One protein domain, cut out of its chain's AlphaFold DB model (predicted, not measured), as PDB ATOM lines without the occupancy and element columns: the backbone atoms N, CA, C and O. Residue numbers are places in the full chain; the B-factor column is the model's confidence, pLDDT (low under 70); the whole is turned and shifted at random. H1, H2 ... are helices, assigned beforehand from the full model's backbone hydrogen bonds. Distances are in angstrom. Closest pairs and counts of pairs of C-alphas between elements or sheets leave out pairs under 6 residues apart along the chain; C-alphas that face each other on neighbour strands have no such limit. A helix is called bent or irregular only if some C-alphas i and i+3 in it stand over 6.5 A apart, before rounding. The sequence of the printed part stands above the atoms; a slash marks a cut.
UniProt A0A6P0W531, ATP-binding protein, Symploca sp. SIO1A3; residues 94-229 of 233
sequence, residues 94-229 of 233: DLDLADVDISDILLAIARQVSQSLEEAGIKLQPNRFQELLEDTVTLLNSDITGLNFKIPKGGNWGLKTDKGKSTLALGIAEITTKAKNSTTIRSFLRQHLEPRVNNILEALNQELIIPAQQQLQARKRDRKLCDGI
ATOM      1  N   ASP A  94     148.464 194.867 116.760       68.56
ATOM      2  CA  ASP A  94     149.037 194.209 115.594       68.56
ATOM      3  C   ASP A  94     148.120 194.230 114.363       68.56
ATOM      4  O   ASP A  94     148.618 194.178 113.240       68.56
ATOM      5  N   LEU A  95     146.799 194.348 114.548       75.75
ATOM      6  CA  LEU A  95     145.793 194.264 113.485       75.75
ATOM      7  C   LEU A  95     144.740 195.379 113.598       75.75
ATOM      8  O   LEU A  95     144.461 195.907 114.675       75.75
ATOM      9  N   ASP A  96     144.135 195.729 112.463       76.94
ATOM     10  CA  ASP A  96     142.930 196.559 112.403       76.94
ATOM     11  C   ASP A  96     141.694 195.654 112.494       76.94
ATOM     12  O   ASP A  96     141.236 195.099 111.500       76.94
ATOM     13  N   LEU A  97     141.176 195.462 113.710       77.25
ATOM     14  CA  LEU A  97     140.089 194.512 113.982       77.25
ATOM     15  C   LEU A  97     138.779 194.816 113.239       77.25
ATOM     16  O   LEU A  97     137.941 193.925 113.131       77.25
ATOM     17  N   ALA A  98     138.578 196.052 112.772       78.75
ATOM     18  CA  ALA A  98     137.379 196.420 112.022       78.75
ATOM     19  C   ALA A  98     137.398 195.882 110.582       78.75
ATOM     20  O   ALA A  98     136.344 195.745 109.967       78.75
ATOM     21  N   ASP A  99     138.585 195.594 110.052       77.25
ATOM     22  CA  ASP A  99     138.791 195.197 108.665       77.25
ATOM     23  C   ASP A  99     140.093 194.386 108.557       77.25
ATOM     24  O   ASP A  99     141.129 194.889 108.118       77.25
ATOM     25  N   VAL A 100     140.028 193.122 108.993       82.12
ATOM     26  CA  VAL A 100     141.145 192.167 109.002       82.12
ATOM     27  C   VAL A 100     140.848 190.960 108.112       82.12
ATOM     28  O   VAL A 100     139.768 190.380 108.205       82.12
ATOM     29  N   ASP A 101     141.824 190.560 107.292       85.06
ATOM     30  CA  ASP A 101     141.777 189.335 106.481       85.06
ATOM     31  C   ASP A 101     142.807 188.284 106.957       85.06
ATOM     32  O   ASP A 101     143.712 188.571 107.746       85.06
ATOM     33  N   ILE A 102     142.699 187.048 106.465       87.06
ATOM     34  CA  ILE A 102     143.640 185.946 106.710       87.06
ATOM     35  C   ILE A 102     145.066 186.357 106.340       87.06
ATOM     36  O   ILE A 102     145.996 186.096 107.106       87.06
ATOM     37  N   SER A 103     145.251 187.028 105.201       84.50
ATOM     38  CA  SER A 103     146.584 187.474 104.772       84.50
ATOM     39  C   SER A 103     147.207 188.449 105.779       84.50
ATOM     40  O   SER A 103     148.391 188.331 106.102       84.50
ATOM     41  N   ASP A 104     146.402 189.355 106.348       82.62
ATOM     42  CA  ASP A 104     146.841 190.309 107.372       82.62
ATOM     43  C   ASP A 104     147.275 189.578 108.655       82.62
ATOM     44  O   ASP A 104     148.329 189.876 109.224       82.62
ATOM     45  N   ILE A 105     146.502 188.569 109.077       86.88
ATOM     46  CA  ILE A 105     146.814 187.724 110.241       86.88
ATOM     47  C   ILE A 105     148.139 186.982 110.032       86.88
ATOM     48  O   ILE A 105     148.987 186.975 110.926       86.88
ATOM     49  N   LEU A 106     148.353 186.386 108.855       89.00
ATOM     50  CA  LEU A 106     149.580 185.645 108.548       89.00
ATOM     51  C   LEU A 106     150.813 186.548 108.541       89.00
ATOM     52  O   LEU A 106     151.838 186.177 109.114       89.00
ATOM     53  N   LEU A 107     150.714 187.743 107.953       86.62
ATOM     54  CA  LEU A 107     151.793 188.730 107.998       86.62
ATOM     55  C   LEU A 107     152.087 189.168 109.435       86.62
ATOM     56  O   LEU A 107     153.252 189.256 109.825       86.62
ATOM     57  N   ALA A 108     151.056 189.408 110.243       87.31
ATOM     58  CA  ALA A 108     151.235 189.815 111.631       87.31
ATOM     59  C   ALA A 108     151.906 188.711 112.471       87.31
ATOM     60  O   ALA A 108     152.831 189.002 113.233       87.31
ATOM     61  N   ILE A 109     151.525 187.443 112.274       89.19
ATOM     62  CA  ILE A 109     152.198 186.287 112.888       89.19
ATOM     63  C   ILE A 109     153.657 186.217 112.431       89.19
ATOM     64  O   ILE A 109     154.559 186.139 113.263       89.19
ATOM     65  N   ALA A 110     153.908 186.293 111.122       89.31
ATOM     66  CA  ALA A 110     155.254 186.242 110.561       89.31
ATOM     67  C   ALA A 110     156.157 187.344 111.131       89.31
ATOM     68  O   ALA A 110     157.300 187.072 111.508       89.31
ATOM     69  N   ARG A 111     155.633 188.572 111.260       87.56
ATOM     70  CA  ARG A 111     156.324 189.703 111.892       87.56
ATOM     71  C   ARG A 111     156.682 189.388 113.336       87.56
ATOM     72  O   ARG A 111     157.846 189.512 113.709       87.56
ATOM     73  N   GLN A 112     155.691 188.983 114.126       88.81
ATOM     74  CA  GLN A 112     155.843 188.816 115.566       88.81
ATOM     75  C   GLN A 112     156.791 187.665 115.909       88.81
ATOM     76  O   GLN A 112     157.645 187.805 116.784       88.81
ATOM     77  N   VAL A 113     156.698 186.546 115.185       91.12
ATOM     78  CA  VAL A 113     157.617 185.421 115.379       91.12
ATOM     79  C   VAL A 113     159.028 185.793 114.913       91.12
ATOM     80  O   VAL A 113     159.977 185.552 115.653       91.12
ATOM     81  N   SER A 114     159.189 186.439 113.747       88.94
ATOM     82  CA  SER A 114     160.514 186.891 113.276       88.94
ATOM     83  C   SER A 114     161.188 187.814 114.290       88.94
ATOM     84  O   SER A 114     162.339 187.593 114.658       88.94
ATOM     85  N   GLN A 115     160.450 188.812 114.786       88.00
ATOM     86  CA  GLN A 115     160.952 189.758 115.776       88.00
ATOM     87  C   GLN A 115     161.360 189.042 117.070       88.00
ATOM     88  O   GLN A 115     162.464 189.252 117.568       88.00
ATOM     89  N   SER A 116     160.504 188.159 117.586       90.75
ATOM     90  CA  SER A 116     160.770 187.436 118.832       90.75
ATOM     91  C   SER A 116     161.995 186.515 118.727       90.75
ATOM     92  O   SER A 116     162.812 186.445 119.650       90.75
ATOM     93  N   LEU A 117     162.187 185.860 117.577       89.12
ATOM     94  CA  LEU A 117     163.366 185.034 117.315       89.12
ATOM     95  C   LEU A 117     164.642 185.874 117.199       89.12
ATOM     96  O   LEU A 117     165.670 185.502 117.770       89.12
ATOM     97  N   GLU A 118     164.584 187.017 116.515       86.44
ATOM     98  CA  GLU A 118     165.710 187.948 116.398       86.44
ATOM     99  C   GLU A 118     166.145 188.502 117.760       86.44
ATOM    100  O   GLU A 118     167.344 188.529 118.053       86.44
ATOM    101  N   GLU A 119     165.188 188.880 118.613       87.50
ATOM    102  CA  GLU A 119     165.422 189.303 120.000       87.50
ATOM    103  C   GLU A 119     166.043 188.175 120.837       87.50
ATOM    104  O   GLU A 119     166.952 188.411 121.635       87.50
ATOM    105  N   ALA A 120     165.643 186.924 120.588       85.62
ATOM    106  CA  ALA A 120     166.283 185.743 121.161       85.62
ATOM    107  C   ALA A 120     167.653 185.418 120.525       85.62
ATOM    108  O   ALA A 120     168.307 184.451 120.922       85.62
ATOM    109  N   GLY A 121     168.122 186.185 119.538       84.50
ATOM    110  CA  GLY A 121     169.388 185.963 118.840       84.50
ATOM    111  C   GLY A 121     169.378 184.749 117.907       84.50
ATOM    112  O   GLY A 121     170.440 184.197 117.613       84.50
ATOM    113  N   ILE A 122     168.202 184.282 117.493       85.12
ATOM    114  CA  ILE A 122     168.009 183.262 116.460       85.12
ATOM    115  C   ILE A 122     167.855 183.989 115.129       85.12
ATOM    116  O   ILE A 122     166.996 184.849 114.973       85.12
ATOM    117  N   LYS A 123     168.713 183.658 114.163       79.50
ATOM    118  CA  LYS A 123     168.652 184.240 112.822       79.50
ATOM    119  C   LYS A 123     168.212 183.167 111.848       79.50
ATOM    120  O   LYS A 123     168.963 182.228 111.595       79.50
ATOM    121  N   LEU A 124     167.011 183.333 111.315       80.88
ATOM    122  CA  LEU A 124     166.491 182.527 110.220       80.88
ATOM    123  C   LEU A 124     166.524 183.353 108.935       80.88
ATOM    124  O   LEU A 124     166.416 184.577 108.981       80.88
ATOM    125  N   GLN A 125     166.713 182.674 107.807       76.50
ATOM    126  CA  GLN A 125     166.703 183.272 106.471       76.50
ATOM    127  C   GLN A 125     165.584 182.609 105.660       76.50
ATOM    128  O   GLN A 125     165.832 181.612 104.980       76.50
ATOM    129  N   PRO A 126     164.334 183.074 105.817       78.31
ATOM    130  CA  PRO A 126     163.195 182.528 105.094       78.31
ATOM    131  C   PRO A 126     163.134 183.100 103.675       78.31
ATOM    132  O   PRO A 126     162.421 184.069 103.407       78.31
ATOM    133  N   ASN A 127     163.945 182.526 102.788       81.81
ATOM    134  CA  ASN A 127     164.165 183.038 101.438       81.81
ATOM    135  C   ASN A 127     162.880 183.025 100.596       81.81
ATOM    136  O   ASN A 127     162.548 184.047 100.005       81.81
ATOM    137  N   ARG A 128     162.106 181.927 100.576       84.19
ATOM    138  CA  ARG A 128     160.882 181.836  99.755       84.19
ATOM    139  C   ARG A 128     159.824 182.825 100.225       84.19
ATOM    140  O   ARG A 128     159.127 183.425  99.408       84.19
ATOM    141  N   PHE A 129     159.675 182.988 101.539       84.38
ATOM    142  CA  PHE A 129     158.738 183.968 102.078       84.38
ATOM    143  C   PHE A 129     159.194 185.408 101.796       84.38
ATOM    144  O   PHE A 129     158.368 186.243 101.429       84.38
ATOM    145  N   GLN A 130     160.495 185.691 101.918       82.44
ATOM    146  CA  GLN A 130     161.069 186.990 101.558       82.44
ATOM    147  C   GLN A 130     160.851 187.311 100.078       82.44
ATOM    148  O   GLN A 130     160.320 188.375  99.784       82.44
ATOM    149  N   GLU A 131     161.169 186.389  99.170       83.62
ATOM    150  CA  GLU A 131     160.961 186.543  97.725       83.62
ATOM    151  C   GLU A 131     159.488 186.818  97.390       83.62
ATOM    152  O   GLU A 131     159.179 187.759  96.662       83.62
ATOM    153  N   LEU A 132     158.555 186.070  97.991       84.88
ATOM    154  CA  LEU A 132     157.118 186.282  97.784       84.88
ATOM    155  C   LEU A 132     156.684 187.700  98.186       84.88
ATOM    156  O   LEU A 132     155.881 188.334  97.487       84.88
ATOM    157  N   LEU A 133     157.193 188.203  99.312       82.00
ATOM    158  CA  LEU A 133     156.913 189.563  99.766       82.00
ATOM    159  C   LEU A 133     157.600 190.617  98.895       82.00
ATOM    160  O   LEU A 133     156.963 191.614  98.557       82.00
ATOM    161  N   GLU A 134     158.856 190.398  98.504       80.88
ATOM    162  CA  GLU A 134     159.601 191.279  97.602       80.88
ATOM    163  C   GLU A 134     158.877 191.437  96.262       80.88
ATOM    164  O   GLU A 134     158.673 192.566  95.807       80.88
ATOM    165  N   ASP A 135     158.401 190.338  95.676       83.50
ATOM    166  CA  ASP A 135     157.603 190.345  94.450       83.50
ATOM    167  C   ASP A 135     156.319 191.162  94.624       83.50
ATOM    168  O   ASP A 135     156.004 192.035  93.812       83.50
ATOM    169  N   THR A 136     155.590 190.917  95.716       83.38
ATOM    170  CA  THR A 136     154.317 191.599  95.991       83.38
ATOM    171  C   THR A 136     154.519 193.103  96.147       83.38
ATOM    172  O   THR A 136     153.734 193.894  95.623       83.38
ATOM    173  N   VAL A 137     155.584 193.527  96.831       79.88
ATOM    174  CA  VAL A 137     155.842 194.958  97.013       79.88
ATOM    175  C   VAL A 137     156.454 195.607  95.772       79.88
ATOM    176  O   VAL A 137     156.210 196.786  95.513       79.88
ATOM    177  N   THR A 138     157.200 194.860  94.963       82.38
ATOM    178  CA  THR A 138     157.685 195.357  93.670       82.38
ATOM    179  C   THR A 138     156.514 195.702  92.750       82.38
ATOM    180  O   THR A 138     156.509 196.786  92.170       82.38
ATOM    181  N   LEU A 139     155.491 194.842  92.700       83.56
ATOM    182  CA  LEU A 139     154.244 195.112  91.975       83.56
ATOM    183  C   LEU A 139     153.469 196.290  92.589       83.56
ATOM    184  O   LEU A 139     153.004 197.178  91.882       83.56
ATOM    185  N   LEU A 140     153.391 196.362  93.919       81.44
ATOM    186  CA  LEU A 140     152.735 197.480  94.605       81.44
ATOM    187  C   LEU A 140     153.381 198.834  94.253       81.44
ATOM    188  O   LEU A 140     152.680 199.824  94.046       81.44
ATOM    189  N   ASN A 141     154.715 198.884  94.182       79.31
ATOM    190  CA  ASN A 141     155.459 200.090  93.821       79.31
ATOM    191  C   ASN A 141     155.310 200.461  92.334       79.31
ATOM    192  O   ASN A 141     155.404 201.646  92.012       79.31
ATOM    193  N   SER A 142     155.114 199.490  91.431       79.06
ATOM    194  CA  SER A 142     154.851 199.783  90.014       79.06
ATOM    195  C   SER A 142     153.439 200.309  89.791       79.06
ATOM    196  O   SER A 142     153.252 201.237  89.006       79.06
ATOM    197  N   ASP A 143     152.463 199.742  90.499       74.75
ATOM    198  CA  ASP A 143     151.043 199.972  90.224       74.75
ATOM    199  C   ASP A 143     150.491 201.196  90.962       74.75
ATOM    200  O   ASP A 143     149.502 201.796  90.534       74.75
ATOM    201  N   ILE A 144     151.143 201.616  92.050       71.75
ATOM    202  CA  ILE A 144     150.737 202.782  92.835       71.75
ATOM    203  C   ILE A 144     151.847 203.839  92.817       71.75
ATOM    204  O   ILE A 144     152.733 203.892  93.677       71.75
ATOM    205  N   THR A 145     151.765 204.749  91.844       54.78
ATOM    206  CA  THR A 145     152.634 205.931  91.744       54.78
ATOM    207  C   THR A 145     152.575 206.773  93.023       54.78
ATOM    208  O   THR A 145     151.534 207.338  93.351       54.78
ATOM    209  N   GLY A 146     153.704 206.878  93.736       57.16
ATOM    210  CA  GLY A 146     153.847 207.668  94.970       57.16
ATOM    211  C   GLY A 146     154.201 206.855  96.220       57.16
ATOM    212  O   GLY A 146     154.543 207.439  97.250       57.16
ATOM    213  N   LEU A 147     154.180 205.520  96.141       59.91
ATOM    214  CA  LEU A 147     154.667 204.651  97.210       59.91
ATOM    215  C   LEU A 147     156.175 204.417  97.093       59.91
ATOM    216  O   LEU A 147     156.666 203.804  96.156       59.91
ATOM    217  N   ASN A 148     156.917 204.891  98.093       60.44
ATOM    218  CA  ASN A 148     158.338 204.593  98.253       60.44
ATOM    219  C   ASN A 148     158.499 203.520  99.333       60.44
ATOM    220  O   ASN A 148     158.836 203.828 100.481       60.44
ATOM    221  N   PHE A 149     158.205 202.259  99.016       66.25
ATOM    222  CA  PHE A 149     158.783 201.177  99.809       66.25
ATOM    223  C   PHE A 149     160.264 201.048  99.469       66.25
ATOM    224  O   PHE A 149     160.633 200.916  98.301       66.25
ATOM    225  N   LYS A 150     161.125 201.105 100.487       59.97
ATOM    226  CA  LYS A 150     162.568 200.972 100.287       59.97
ATOM    227  C   LYS A 150     162.902 199.498 100.076       59.97
ATOM    228  O   LYS A 150     163.196 198.802 101.036       59.97
ATOM    229  N   ILE A 151     162.885 199.050  98.822       57.16
ATOM    230  CA  ILE A 151     163.408 197.742  98.406       57.16
ATOM    231  C   ILE A 151     164.925 197.895  98.206       57.16
ATOM    232  O   ILE A 151     165.339 198.568  97.254       57.16
ATOM    233  N   PRO A 152     165.808 197.357  99.065       49.31
ATOM    234  CA  PRO A 152     167.238 197.411  98.794       49.31
ATOM    235  C   PRO A 152     167.542 196.491  97.609       49.31
ATOM    236  O   PRO A 152     167.199 195.312  97.637       49.31
ATOM    237  N   LYS A 153     168.203 197.005  96.564       42.00
ATOM    238  CA  LYS A 153     168.687 196.172  95.452       42.00
ATOM    239  C   LYS A 153     169.639 195.098  96.008       42.00
ATOM    240  O   LYS A 153     170.728 195.451  96.457       42.00
ATOM    241  N   GLY A 154     169.223 193.827  95.982       48.75
ATOM    242  CA  GLY A 154     170.055 192.680  96.380       48.75
ATOM    243  C   GLY A 154     169.454 191.695  97.394       48.75
ATOM    244  O   GLY A 154     170.229 191.140  98.167       48.75
ATOM    245  N   GLY A 155     168.131 191.484  97.420       47.12
ATOM    246  CA  GLY A 155     167.501 190.395  98.195       47.12
ATOM    247  C   GLY A 155     167.562 190.565  99.714       47.12
ATOM    248  O   GLY A 155     167.684 189.595 100.449       47.12
ATOM    249  N   ASN A 156     167.582 191.810 100.194       49.81
ATOM    250  CA  ASN A 156     167.580 192.122 101.623       49.81
ATOM    251  C   ASN A 156     166.441 193.098 101.933       49.81
ATOM    252  O   ASN A 156     166.685 194.223 102.382       49.81
ATOM    253  N   TRP A 157     165.200 192.682 101.669       50.50
ATOM    254  CA  TRP A 157     163.988 193.360 102.130       50.50
ATOM    255  C   TRP A 157     164.026 193.659 103.637       50.50
ATOM    256  O   TRP A 157     164.069 192.755 104.470       50.50
ATOM    257  N   GLY A 158     164.026 194.943 104.004       53.16
ATOM    258  CA  GLY A 158     164.022 195.401 105.396       53.16
ATOM    259  C   GLY A 158     164.614 196.801 105.563       53.16
ATOM    260  O   GLY A 158     165.488 197.228 104.804       53.16
ATOM    261  N   LEU A 159     164.147 197.537 106.574       44.72
ATOM    262  CA  LEU A 159     164.706 198.842 106.920       44.72
ATOM    263  C   LEU A 159     166.152 198.649 107.404       44.72
ATOM    264  O   LEU A 159     166.391 197.946 108.387       44.72
ATOM    265  N   LYS A 160     167.131 199.270 106.734       47.09
ATOM    266  CA  LYS A 160     168.516 199.268 107.218       47.09
ATOM    267  C   LYS A 160     168.564 200.000 108.557       47.09
ATOM    268  O   LYS A 160     168.383 201.213 108.605       47.09
ATOM    269  N   THR A 161     168.822 199.265 109.633       48.25
ATOM    270  CA  THR A 161     169.282 199.866 110.892       48.25
ATOM    271  C   THR A 161     170.691 200.435 110.691       48.25
ATOM    272  O   THR A 161     171.402 199.991 109.786       48.25
ATOM    273  N   ASP A 162     171.148 201.355 111.548       44.69
ATOM    274  CA  ASP A 162     172.500 201.956 111.489       44.69
ATOM    275  C   ASP A 162     173.655 200.924 111.493       44.69
ATOM    276  O   ASP A 162     174.809 201.257 111.240       44.69
ATOM    277  N   LYS A 163     173.354 199.638 111.736       48.34
ATOM    278  CA  LYS A 163     174.282 198.497 111.674       48.34
ATOM    279  C   LYS A 163     174.190 197.668 110.381       48.34
ATOM    280  O   LYS A 163     174.738 196.569 110.333       48.34
ATOM    281  N   GLY A 164     173.477 198.137 109.354       48.34
ATOM    282  CA  GLY A 164     173.411 197.502 108.032       48.34
ATOM    283  C   GLY A 164     172.648 196.172 107.963       48.34
ATOM    284  O   GLY A 164     172.736 195.488 106.947       48.34
ATOM    285  N   LYS A 165     171.904 195.790 109.009       54.28
ATOM    286  CA  LYS A 165     171.075 194.575 109.013       54.28
ATOM    287  C   LYS A 165     169.655 194.915 108.570       54.28
ATOM    288  O   LYS A 165     168.965 195.638 109.289       54.28
ATOM    289  N   SER A 166     169.254 194.395 107.412       62.22
ATOM    290  CA  SER A 166     167.846 194.241 107.034       62.22
ATOM    291  C   SER A 166     167.286 193.035 107.778       62.22
ATOM    292  O   SER A 166     167.954 192.002 107.852       62.22
ATOM    293  N   THR A 167     166.093 193.165 108.351       70.75
ATOM    294  CA  THR A 167     165.414 192.043 108.995       70.75
ATOM    295  C   THR A 167     164.008 191.871 108.447       70.75
ATOM    296  O   THR A 167     163.340 192.853 108.106       70.75
ATOM    297  N   LEU A 168     163.560 190.615 108.363       77.25
ATOM    298  CA  LEU A 168     162.236 190.273 107.848       77.25
ATOM    299  C   LEU A 168     161.141 190.967 108.674       77.25
ATOM    300  O   LEU A 168     160.202 191.523 108.107       77.25
ATOM    301  N   ALA A 169     161.296 190.998 110.001       81.38
ATOM    302  CA  ALA A 169     160.362 191.669 110.900       81.38
ATOM    303  C   ALA A 169     160.160 193.150 110.534       81.38
ATOM    304  O   ALA A 169     159.023 193.615 110.462       81.38
ATOM    305  N   LEU A 170     161.244 193.880 110.241       79.00
ATOM    306  CA  LEU A 170     161.176 195.289 109.837       79.00
ATOM    307  C   LEU A 170     160.503 195.465 108.473       79.00
ATOM    308  O   LEU A 170     159.706 196.386 108.299       79.00
ATOM    309  N   GLY A 171     160.797 194.578 107.520       78.75
ATOM    310  CA  GLY A 171     160.159 194.587 106.205       78.75
ATOM    311  C   GLY A 171     158.642 194.394 106.291       78.75
ATOM    312  O   GLY A 171     157.882 195.161 105.701       78.75
ATOM    313  N   ILE A 172     158.183 193.417 107.078       82.00
ATOM    314  CA  ILE A 172     156.748 193.189 107.300       82.00
ATOM    315  C   ILE A 172     156.128 194.338 108.110       82.00
ATOM    316  O   ILE A 172     154.996 194.744 107.841       82.00
ATOM    317  N   ALA A 173     156.853 194.905 109.081       82.75
ATOM    318  CA  ALA A 173     156.392 196.054 109.862       82.75
ATOM    319  C   ALA A 173     156.104 197.279 108.979       82.75
ATOM    320  O   ALA A 173     155.082 197.940 109.165       82.75
ATOM    321  N   GLU A 174     156.962 197.567 107.997       80.75
ATOM    322  CA  GLU A 174     156.750 198.673 107.060       80.75
ATOM    323  C   GLU A 174     155.478 198.461 106.222       80.75
ATOM    324  O   GLU A 174     154.666 199.382 106.090       80.75
ATOM    325  N   ILE A 175     155.277 197.242 105.707       80.75
ATOM    326  CA  ILE A 175     154.100 196.871 104.903       80.75
ATOM    327  C   ILE A 175     152.828 196.997 105.736       80.75
ATOM    328  O   ILE A 175     151.915 197.731 105.358       80.75
ATOM    329  N   THR A 176     152.789 196.335 106.893       79.81
ATOM    330  CA  THR A 176     151.616 196.318 107.782       79.81
ATOM    331  C   THR A 176     151.251 197.718 108.278       79.81
ATOM    332  O   THR A 176     150.074 198.073 108.295       79.81
ATOM    333  N   THR A 177     152.233 198.571 108.590       81.81
ATOM    334  CA  THR A 177     151.981 199.960 109.020       81.81
ATOM    335  C   THR A 177     151.404 200.816 107.890       81.81
ATOM    336  O   THR A 177     150.459 201.576 108.105       81.81
ATOM    337  N   LYS A 178     151.941 200.697 106.669       80.38
ATOM    338  CA  LYS A 178     151.419 201.424 105.502       80.38
ATOM    339  C   LYS A 178     150.030 200.921 105.092       80.38
ATOM    340  O   LYS A 178     149.164 201.743 104.809       80.38
ATOM    341  N   ALA A 179     149.787 199.611 105.136       80.62
ATOM    342  CA  ALA A 179     148.480 199.004 104.872       80.62
ATOM    343  C   ALA A 179     147.422 199.392 105.920       80.62
ATOM    344  O   ALA A 179     146.264 199.646 105.580       80.62
ATOM    345  N   LYS A 180     147.816 199.524 107.194       76.75
ATOM    346  CA  LYS A 180     146.931 200.023 108.256       76.75
ATOM    347  C   LYS A 180     146.415 201.432 107.947       76.75
ATOM    348  O   LYS A 180     145.245 201.706 108.179       76.75
ATOM    349  N   ASN A 181     147.252 202.281 107.353       78.56
ATOM    350  CA  ASN A 181     146.928 203.677 107.045       78.56
ATOM    351  C   ASN A 181     146.398 203.910 105.615       78.56
ATOM    352  O   ASN A 181     146.136 205.055 105.249       78.56
ATOM    353  N   SER A 182     146.262 202.867 104.787       81.25
ATOM    354  CA  SER A 182     145.829 202.998 103.391       81.25
ATOM    355  C   SER A 182     144.955 201.829 102.954       81.25
ATOM    356  O   SER A 182     145.417 200.692 102.844       81.25
ATOM    357  N   THR A 183     143.702 202.132 102.618       82.81
ATOM    358  CA  THR A 183     142.749 201.161 102.066       82.81
ATOM    359  C   THR A 183     143.213 200.602 100.721       82.81
ATOM    360  O   THR A 183     143.083 199.406 100.499       82.81
ATOM    361  N   THR A 184     143.823 201.423  99.859       84.50
ATOM    362  CA  THR A 184     144.348 201.001  98.548       84.50
ATOM    363  C   THR A 184     145.491 199.993  98.674       84.50
ATOM    364  O   THR A 184     145.510 198.986  97.970       84.50
ATOM    365  N   ILE A 185     146.438 200.230  99.590       83.12
ATOM    366  CA  ILE A 185     147.536 199.283  99.848       83.12
ATOM    367  C   ILE A 185     146.978 197.983 100.415       83.12
ATOM    368  O   ILE A 185     147.379 196.903  99.993       83.12
ATOM    369  N   ARG A 186     146.031 198.082 101.350       82.75
ATOM    370  CA  ARG A 186     145.381 196.926 101.967       82.75
ATOM    371  C   ARG A 186     144.656 196.066 100.930       82.75
ATOM    372  O   ARG A 186     144.905 194.866 100.869       82.75
ATOM    373  N   SER A 187     143.829 196.672 100.075       85.06
ATOM    374  CA  SER A 187     143.117 195.950  99.013       85.06
ATOM    375  C   SER A 187     144.073 195.295  98.021       85.06
ATOM    376  O   SER A 187     143.833 194.167  97.601       85.06
ATOM    377  N   PHE A 188     145.178 195.965  97.683       86.12
ATOM    378  CA  PHE A 188     146.199 195.405  96.802       86.12
ATOM    379  C   PHE A 188     146.880 194.186  97.430       86.12
ATOM    380  O   PHE A 188     146.950 193.122  96.817       86.12
ATOM    381  N   LEU A 189     147.354 194.314  98.675       84.50
ATOM    382  CA  LEU A 189     147.981 193.204  99.392       84.50
ATOM    383  C   LEU A 189     147.037 192.007  99.471       84.50
ATOM    384  O   LEU A 189     147.462 190.896  99.184       84.50
ATOM    385  N   ARG A 190     145.757 192.230  99.772       86.38
ATOM    386  CA  ARG A 190     144.739 191.175  99.767       86.38
ATOM    387  C   ARG A 190     144.617 190.493  98.413       86.38
ATOM    388  O   ARG A 190     144.828 189.290  98.323       86.38
ATOM    389  N   GLN A 191     144.411 191.261  97.346       88.06
ATOM    390  CA  GLN A 191     144.266 190.724  95.992       88.06
ATOM    391  C   GLN A 191     145.466 189.868  95.546       88.06
ATOM    392  O   GLN A 191     145.294 188.903  94.801       88.06
ATOM    393  N   HIS A 192     146.676 190.198  96.003       86.31
ATOM    394  CA  HIS A 192     147.901 189.501  95.609       86.31
ATOM    395  C   HIS A 192     148.351 188.396  96.580       86.31
ATOM    396  O   HIS A 192     149.000 187.440  96.143       86.31
ATOM    397  N   LEU A 193     148.009 188.491  97.869       86.94
ATOM    398  CA  LEU A 193     148.405 187.529  98.902       86.94
ATOM    399  C   LEU A 193     147.333 186.469  99.172       86.94
ATOM    400  O   LEU A 193     147.700 185.312  99.381       86.94
ATOM    401  N   GLU A 194     146.039 186.804  99.096       86.44
ATOM    402  CA  GLU A 194     144.940 185.851  99.329       86.44
ATOM    403  C   GLU A 194     145.023 184.610  98.425       86.44
ATOM    404  O   GLU A 194     144.967 183.490  98.945       86.44
ATOM    405  N   PRO A 195     145.278 184.730  97.101       88.75
ATOM    406  CA  PRO A 195     145.412 183.557  96.233       88.75
ATOM    407  C   PRO A 195     146.613 182.668  96.587       88.75
ATOM    408  O   PRO A 195     146.723 181.539  96.112       88.75
ATOM    409  N   ARG A 196     147.548 183.188  97.389       87.00
ATOM    410  CA  ARG A 196     148.818 182.555  97.752       87.00
ATOM    411  C   ARG A 196     148.875 182.168  99.232       87.00
ATOM    412  O   ARG A 196     149.942 181.766  99.688       87.00
ATOM    413  N   VAL A 197     147.763 182.226  99.971       88.25
ATOM    414  CA  VAL A 197     147.705 181.915 101.416       88.25
ATOM    415  C   VAL A 197     148.336 180.566 101.753       88.25
ATOM    416  O   VAL A 197     149.137 180.488 102.680       88.25
ATOM    417  N   ASN A 198     148.065 179.519 100.969       89.06
ATOM    418  CA  ASN A 198     148.672 178.202 101.197       89.06
ATOM    419  C   ASN A 198     150.196 178.225 101.009       89.06
ATOM    420  O   ASN A 198     150.920 177.666 101.826       89.06
ATOM    421  N   ASN A 199     150.695 178.938  99.994       88.62
ATOM    422  CA  ASN A 199     152.134 179.090  99.768       88.62
ATOM    423  C   ASN A 199     152.798 179.877 100.906       88.62
ATOM    424  O   ASN A 199     153.912 179.550 101.308       88.62
ATOM    425  N   ILE A 200     152.113 180.898 101.434       88.25
ATOM    426  CA  ILE A 200     152.565 181.678 102.591       88.25
ATOM    427  C   ILE A 200     152.618 180.787 103.834       88.25
ATOM    428  O   ILE A 200     153.635 180.759 104.519       88.25
ATOM    429  N   LEU A 201     151.557 180.023 104.105       90.25
ATOM    430  CA  LEU A 201     151.491 179.082 105.224       90.25
ATOM    431  C   LEU A 201     152.607 178.037 105.161       90.25
ATOM    432  O   LEU A 201     153.284 177.797 106.158       90.25
ATOM    433  N   GLU A 202     152.823 177.432 103.994       91.31
ATOM    434  CA  GLU A 202     153.917 176.486 103.781       91.31
ATOM    435  C   GLU A 202     155.279 177.131 104.030       91.31
ATOM    436  O   GLU A 202     156.089 176.565 104.762       91.31
ATOM    437  N   ALA A 203     155.528 178.316 103.462       90.06
ATOM    438  CA  ALA A 203     156.795 179.016 103.637       90.06
ATOM    439  C   ALA A 203     157.038 179.377 105.111       90.06
ATOM    440  O   ALA A 203     158.113 179.104 105.639       90.06
ATOM    441  N   LEU A 204     156.029 179.891 105.821       89.94
ATOM    442  CA  LEU A 204     156.139 180.188 107.252       89.94
ATOM    443  C   LEU A 204     156.416 178.932 108.077       89.94
ATOM    444  O   LEU A 204     157.294 178.938 108.939       89.94
ATOM    445  N   ASN A 205     155.714 177.834 107.813       91.75
ATOM    446  CA  ASN A 205     155.939 176.600 108.557       91.75
ATOM    447  C   ASN A 205     157.343 176.035 108.309       91.75
ATOM    448  O   ASN A 205     158.048 175.719 109.267       91.75
ATOM    449  N   GLN A 206     157.762 175.937 107.046       92.44
ATOM    450  CA  GLN A 206     159.010 175.274 106.656       92.44
ATOM    451  C   GLN A 206     160.258 176.125 106.895       92.44
ATOM    452  O   GLN A 206     161.304 175.586 107.245       92.44
ATOM    453  N   GLU A 207     160.168 177.442 106.723       89.25
ATOM    454  CA  GLU A 207     161.335 178.324 106.804       89.25
ATOM    455  C   GLU A 207     161.455 179.056 108.141       89.25
ATOM    456  O   GLU A 207     162.539 179.531 108.489       89.25
ATOM    457  N   LEU A 208     160.359 179.147 108.901       88.75
ATOM    458  CA  LEU A 208     160.301 179.957 110.110       88.75
ATOM    459  C   LEU A 208     159.951 179.123 111.347       88.75
ATOM    460  O   LEU A 208     160.772 179.031 112.256       88.75
ATOM    461  N   ILE A 209     158.794 178.458 111.380       91.19
ATOM    462  CA  ILE A 209     158.328 177.733 112.576       91.19
ATOM    463  C   ILE A 209     159.173 176.483 112.862       91.19
ATOM    464  O   ILE A 209     159.728 176.361 113.956       91.19
ATOM    465  N   ILE A 210     159.315 175.572 111.893       92.00
ATOM    466  CA  ILE A 210     160.048 174.310 112.084       92.00
ATOM    467  C   ILE A 210     161.537 174.567 112.404       92.00
ATOM    468  O   ILE A 210     162.031 174.030 113.402       92.00
ATOM    469  N   PRO A 211     162.273 175.419 111.657       91.81
ATOM    470  CA  PRO A 211     163.672 175.706 111.974       91.81
ATOM    471  C   PRO A 211     163.846 176.413 113.323       91.81
ATOM    472  O   PRO A 211     164.803 176.128 114.049       91.81
ATOM    473  N   ALA A 212     162.917 177.300 113.702       91.06
ATOM    474  CA  ALA A 212     162.930 177.933 115.018       91.06
ATOM    475  C   ALA A 212     162.804 176.900 116.138       91.06
ATOM    476  O   ALA A 212     163.602 176.921 117.077       91.06
ATOM    477  N   GLN A 213     161.844 175.976 116.029       90.06
ATOM    478  CA  GLN A 213     161.658 174.901 117.003       90.06
ATOM    479  C   GLN A 213     162.935 174.067 117.155       90.06
ATOM    480  O   GLN A 213     163.386 173.851 118.280       90.06
ATOM    481  N   GLN A 214     163.572 173.681 116.047       90.31
ATOM    482  CA  GLN A 214     164.823 172.917 116.070       90.31
ATOM    483  C   GLN A 214     165.958 173.668 116.782       90.31
ATOM    484  O   GLN A 214     166.613 173.107 117.665       90.31
ATOM    485  N   GLN A 215     166.178 174.950 116.462       89.44
ATOM    486  CA  GLN A 215     167.229 175.748 117.106       89.44
ATOM    487  C   GLN A 215     166.941 176.014 118.590       89.44
ATOM    488  O   GLN A 215     167.853 175.973 119.420       89.44
ATOM    489  N   LEU A 216     165.679 176.255 118.950       88.12
ATOM    490  CA  LEU A 216     165.258 176.436 120.340       88.12
ATOM    491  C   LEU A 216     165.446 175.149 121.154       88.12
ATOM    492  O   LEU A 216     165.938 175.202 122.283       88.12
ATOM    493  N   GLN A 217     165.119 173.989 120.580       86.19
ATOM    494  CA  GLN A 217     165.359 172.690 121.208       86.19
ATOM    495  C   GLN A 217     166.857 172.401 121.372       86.19
ATOM    496  O   GLN A 217     167.267 171.958 122.447       86.19
ATOM    497  N   ALA A 218     167.682 172.691 120.359       84.88
ATOM    498  CA  ALA A 218     169.136 172.547 120.447       84.88
ATOM    499  C   ALA A 218     169.713 173.394 121.594       84.88
ATOM    500  O   ALA A 218     170.388 172.867 122.475       84.88
ATOM    501  N   ARG A 219     169.319 174.672 121.691       82.31
ATOM    502  CA  ARG A 219     169.737 175.556 122.796       82.31
ATOM    503  C   ARG A 219     169.306 175.056 124.173       82.31
ATOM    504  O   ARG A 219     170.059 175.202 125.137       82.31
ATOM    505  N   LYS A 220     168.105 174.478 124.294       78.94
ATOM    506  CA  LYS A 220     167.656 173.848 125.548       78.94
ATOM    507  C   LYS A 220     168.536 172.657 125.929       78.94
ATOM    508  O   LYS A 220     168.843 172.497 127.108       78.94
ATOM    509  N   ARG A 221     168.927 171.822 124.958       68.25
ATOM    510  CA  ARG A 221     169.814 170.668 125.187       68.25
ATOM    511  C   ARG A 221     171.210 171.118 125.616       68.25
ATOM    512  O   ARG A 221     171.711 170.606 126.614       68.25
ATOM    513  N   ASP A 222     171.775 172.124 124.953       60.75
ATOM    514  CA  ASP A 222     173.104 172.658 125.273       60.75
ATOM    515  C   ASP A 222     173.154 173.282 126.675       60.75
ATOM    516  O   ASP A 222     174.085 173.023 127.435       60.75
ATOM    517  N   ARG A 223     172.116 174.038 127.075       60.41
ATOM    518  CA  ARG A 223     172.013 174.568 128.447       60.41
ATOM    519  C   ARG A 223     171.966 173.456 129.497       60.41
ATOM    520  O   ARG A 223     172.703 173.525 130.473       60.41
ATOM    521  N   LYS A 224     171.176 172.396 129.270       56.97
ATOM    522  CA  LYS A 224     171.122 171.240 130.185       56.97
ATOM    523  C   LYS A 224     172.461 170.500 130.286       56.97
ATOM    524  O   LYS A 224     172.782 169.991 131.357       56.97
ATOM    525  N   LEU A 225     173.240 170.442 129.203       43.03
ATOM    526  CA  LEU A 225     174.572 169.829 129.211       43.03
ATOM    527  C   LEU A 225     175.579 170.671 130.014       43.03
ATOM    528  O   LEU A 225     176.352 170.112 130.785       43.03
ATOM    529  N   CYS A 226     175.536 172.000 129.884       44.44
ATOM    530  CA  CYS A 226     176.384 172.913 130.656       44.44
ATOM    531  C   CYS A 226     176.049 172.904 132.157       44.44
ATOM    532  O   CYS A 226     176.961 172.854 132.981       44.44
ATOM    533  N   ASP A 227     174.763 172.875 132.518       47.97
ATOM    534  CA  ASP A 227     174.332 172.813 133.923       47.97
ATOM    535  C   ASP A 227     174.655 171.448 134.570       47.97
ATOM    536  O   ASP A 227     174.940 171.368 135.765       47.97
ATOM    537  N   GLY A 228     174.692 170.367 133.779       41.34
ATOM    538  CA  GLY A 228     175.032 169.014 134.237       41.34
ATOM    539  C   GLY A 228     176.516 168.771 134.545       41.34
ATOM    540  O   GLY A 228     176.851 167.760 135.163       41.34
ATOM    541  N   ILE A 229     177.415 169.679 134.151       48.25
ATOM    542  CA  ILE A 229     178.864 169.579 134.427       48.25
ATOM    543  C   ILE A 229     179.234 170.310 135.742       48.25
ATOM    544  O   ILE A 229     180.339 170.146 136.260       48.25
TER     545      ILE A 229
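Overview. This is residues 94 to 229 of the 233 residues of the protein "ATP-binding protein" of Symploca sp. SIO1A3 (UniProt A0A6P0W531). The longest helix, H4, is bent like an L, with H1 and H3 packed within its angle and H2 set to one side, where it meets both arms. The far end of the long arm H4b, with the two residues after it, sticks out of the compact body as residues 217 to 229. The printed part has 136 residues, with four named helices in the order H1, H2, H3, H4 and no named strand, and its class is all helix. It is compact, with a radius of gyration of the C-alphas of 16.5 A, yet elongated, spanning 61 by 32 by 24 A.

Along the chain. H4, residues 183 to 227, was assigned as one helix by its hydrogen bonds but is bent, with C-alphas 195 and 198 8.0 A apart. Its arm H4a, residues 183 to 195, is 18.7 A long. Its arm H4b, residues 198 to 227, is 41.9 A long and ends at C-alpha 227 (174.332, 172.813, 133.923); it is irregular, with C-alphas 207 and 210 6.8 A apart. H1, residues 102 to 119, begins at C-alpha 102 (143.640, 185.946, 106.710) and is 25.7 A long. H2 is residues 127 to 143, 24.2 A, and H3 is residues 168 to 180, 18.2 A.

Arrangement. H4a and H4b are about perpendicular, at 84 degrees. H1, H2, H3 and H4b form a bundle, a group of helices gathered together, though the helix packing is mostly crossed. H1 touches residues 200 to 212 of H4b at a shallow tilt of 24 degrees, the same way; the closest C-alphas, of Ala 110 and Leu 204, are 7.0 A apart. With residues 102 to 104 alone, H1 touches H4a, about perpendicular at 89 degrees, the closest C-alphas being those of Ser 103 and Glu 194, 5.9 A apart. H1 touches H3 at 38 degrees, only just a steep tilt, opposite ways; the closest C-alphas, of Arg 111 and Ala 169, are 4.6 A apart. H2 touches H4b with residues 127 to 129 alone, the closest C-alphas, of Phe 129 and Ala 203, being 5.5 A apart. It touches H4a with residues 136 to 140 alone, the closest C-alphas, of Thr 136 and His 192, being 6.8 A apart. H3 and H4a touch only at the corner, where the closest C-alphas, of Ala 179 and Arg 186, are 4.7 A apart. H3 and H4b are apart. Every O i to N i+4 pair is within hydrogen-bond range in H1, H2 and H3, against 8 of 9 in H4a and 23 of 26 in H4b.

Size, cuts and confidence. The two C-alphas farthest apart, of Thr 145 and Ile 229, are 61.9 A apart. Without residues 217 to 229, which stand free, the body spans 40 by 31 by 23 A. The printed part has no cut. The link from H2 to H3, residues 144 to 167, is long. Mean pLDDT of the printed part is 77.0; residue 94, residues 145 to 166 and residues 221 to 229 are under 70.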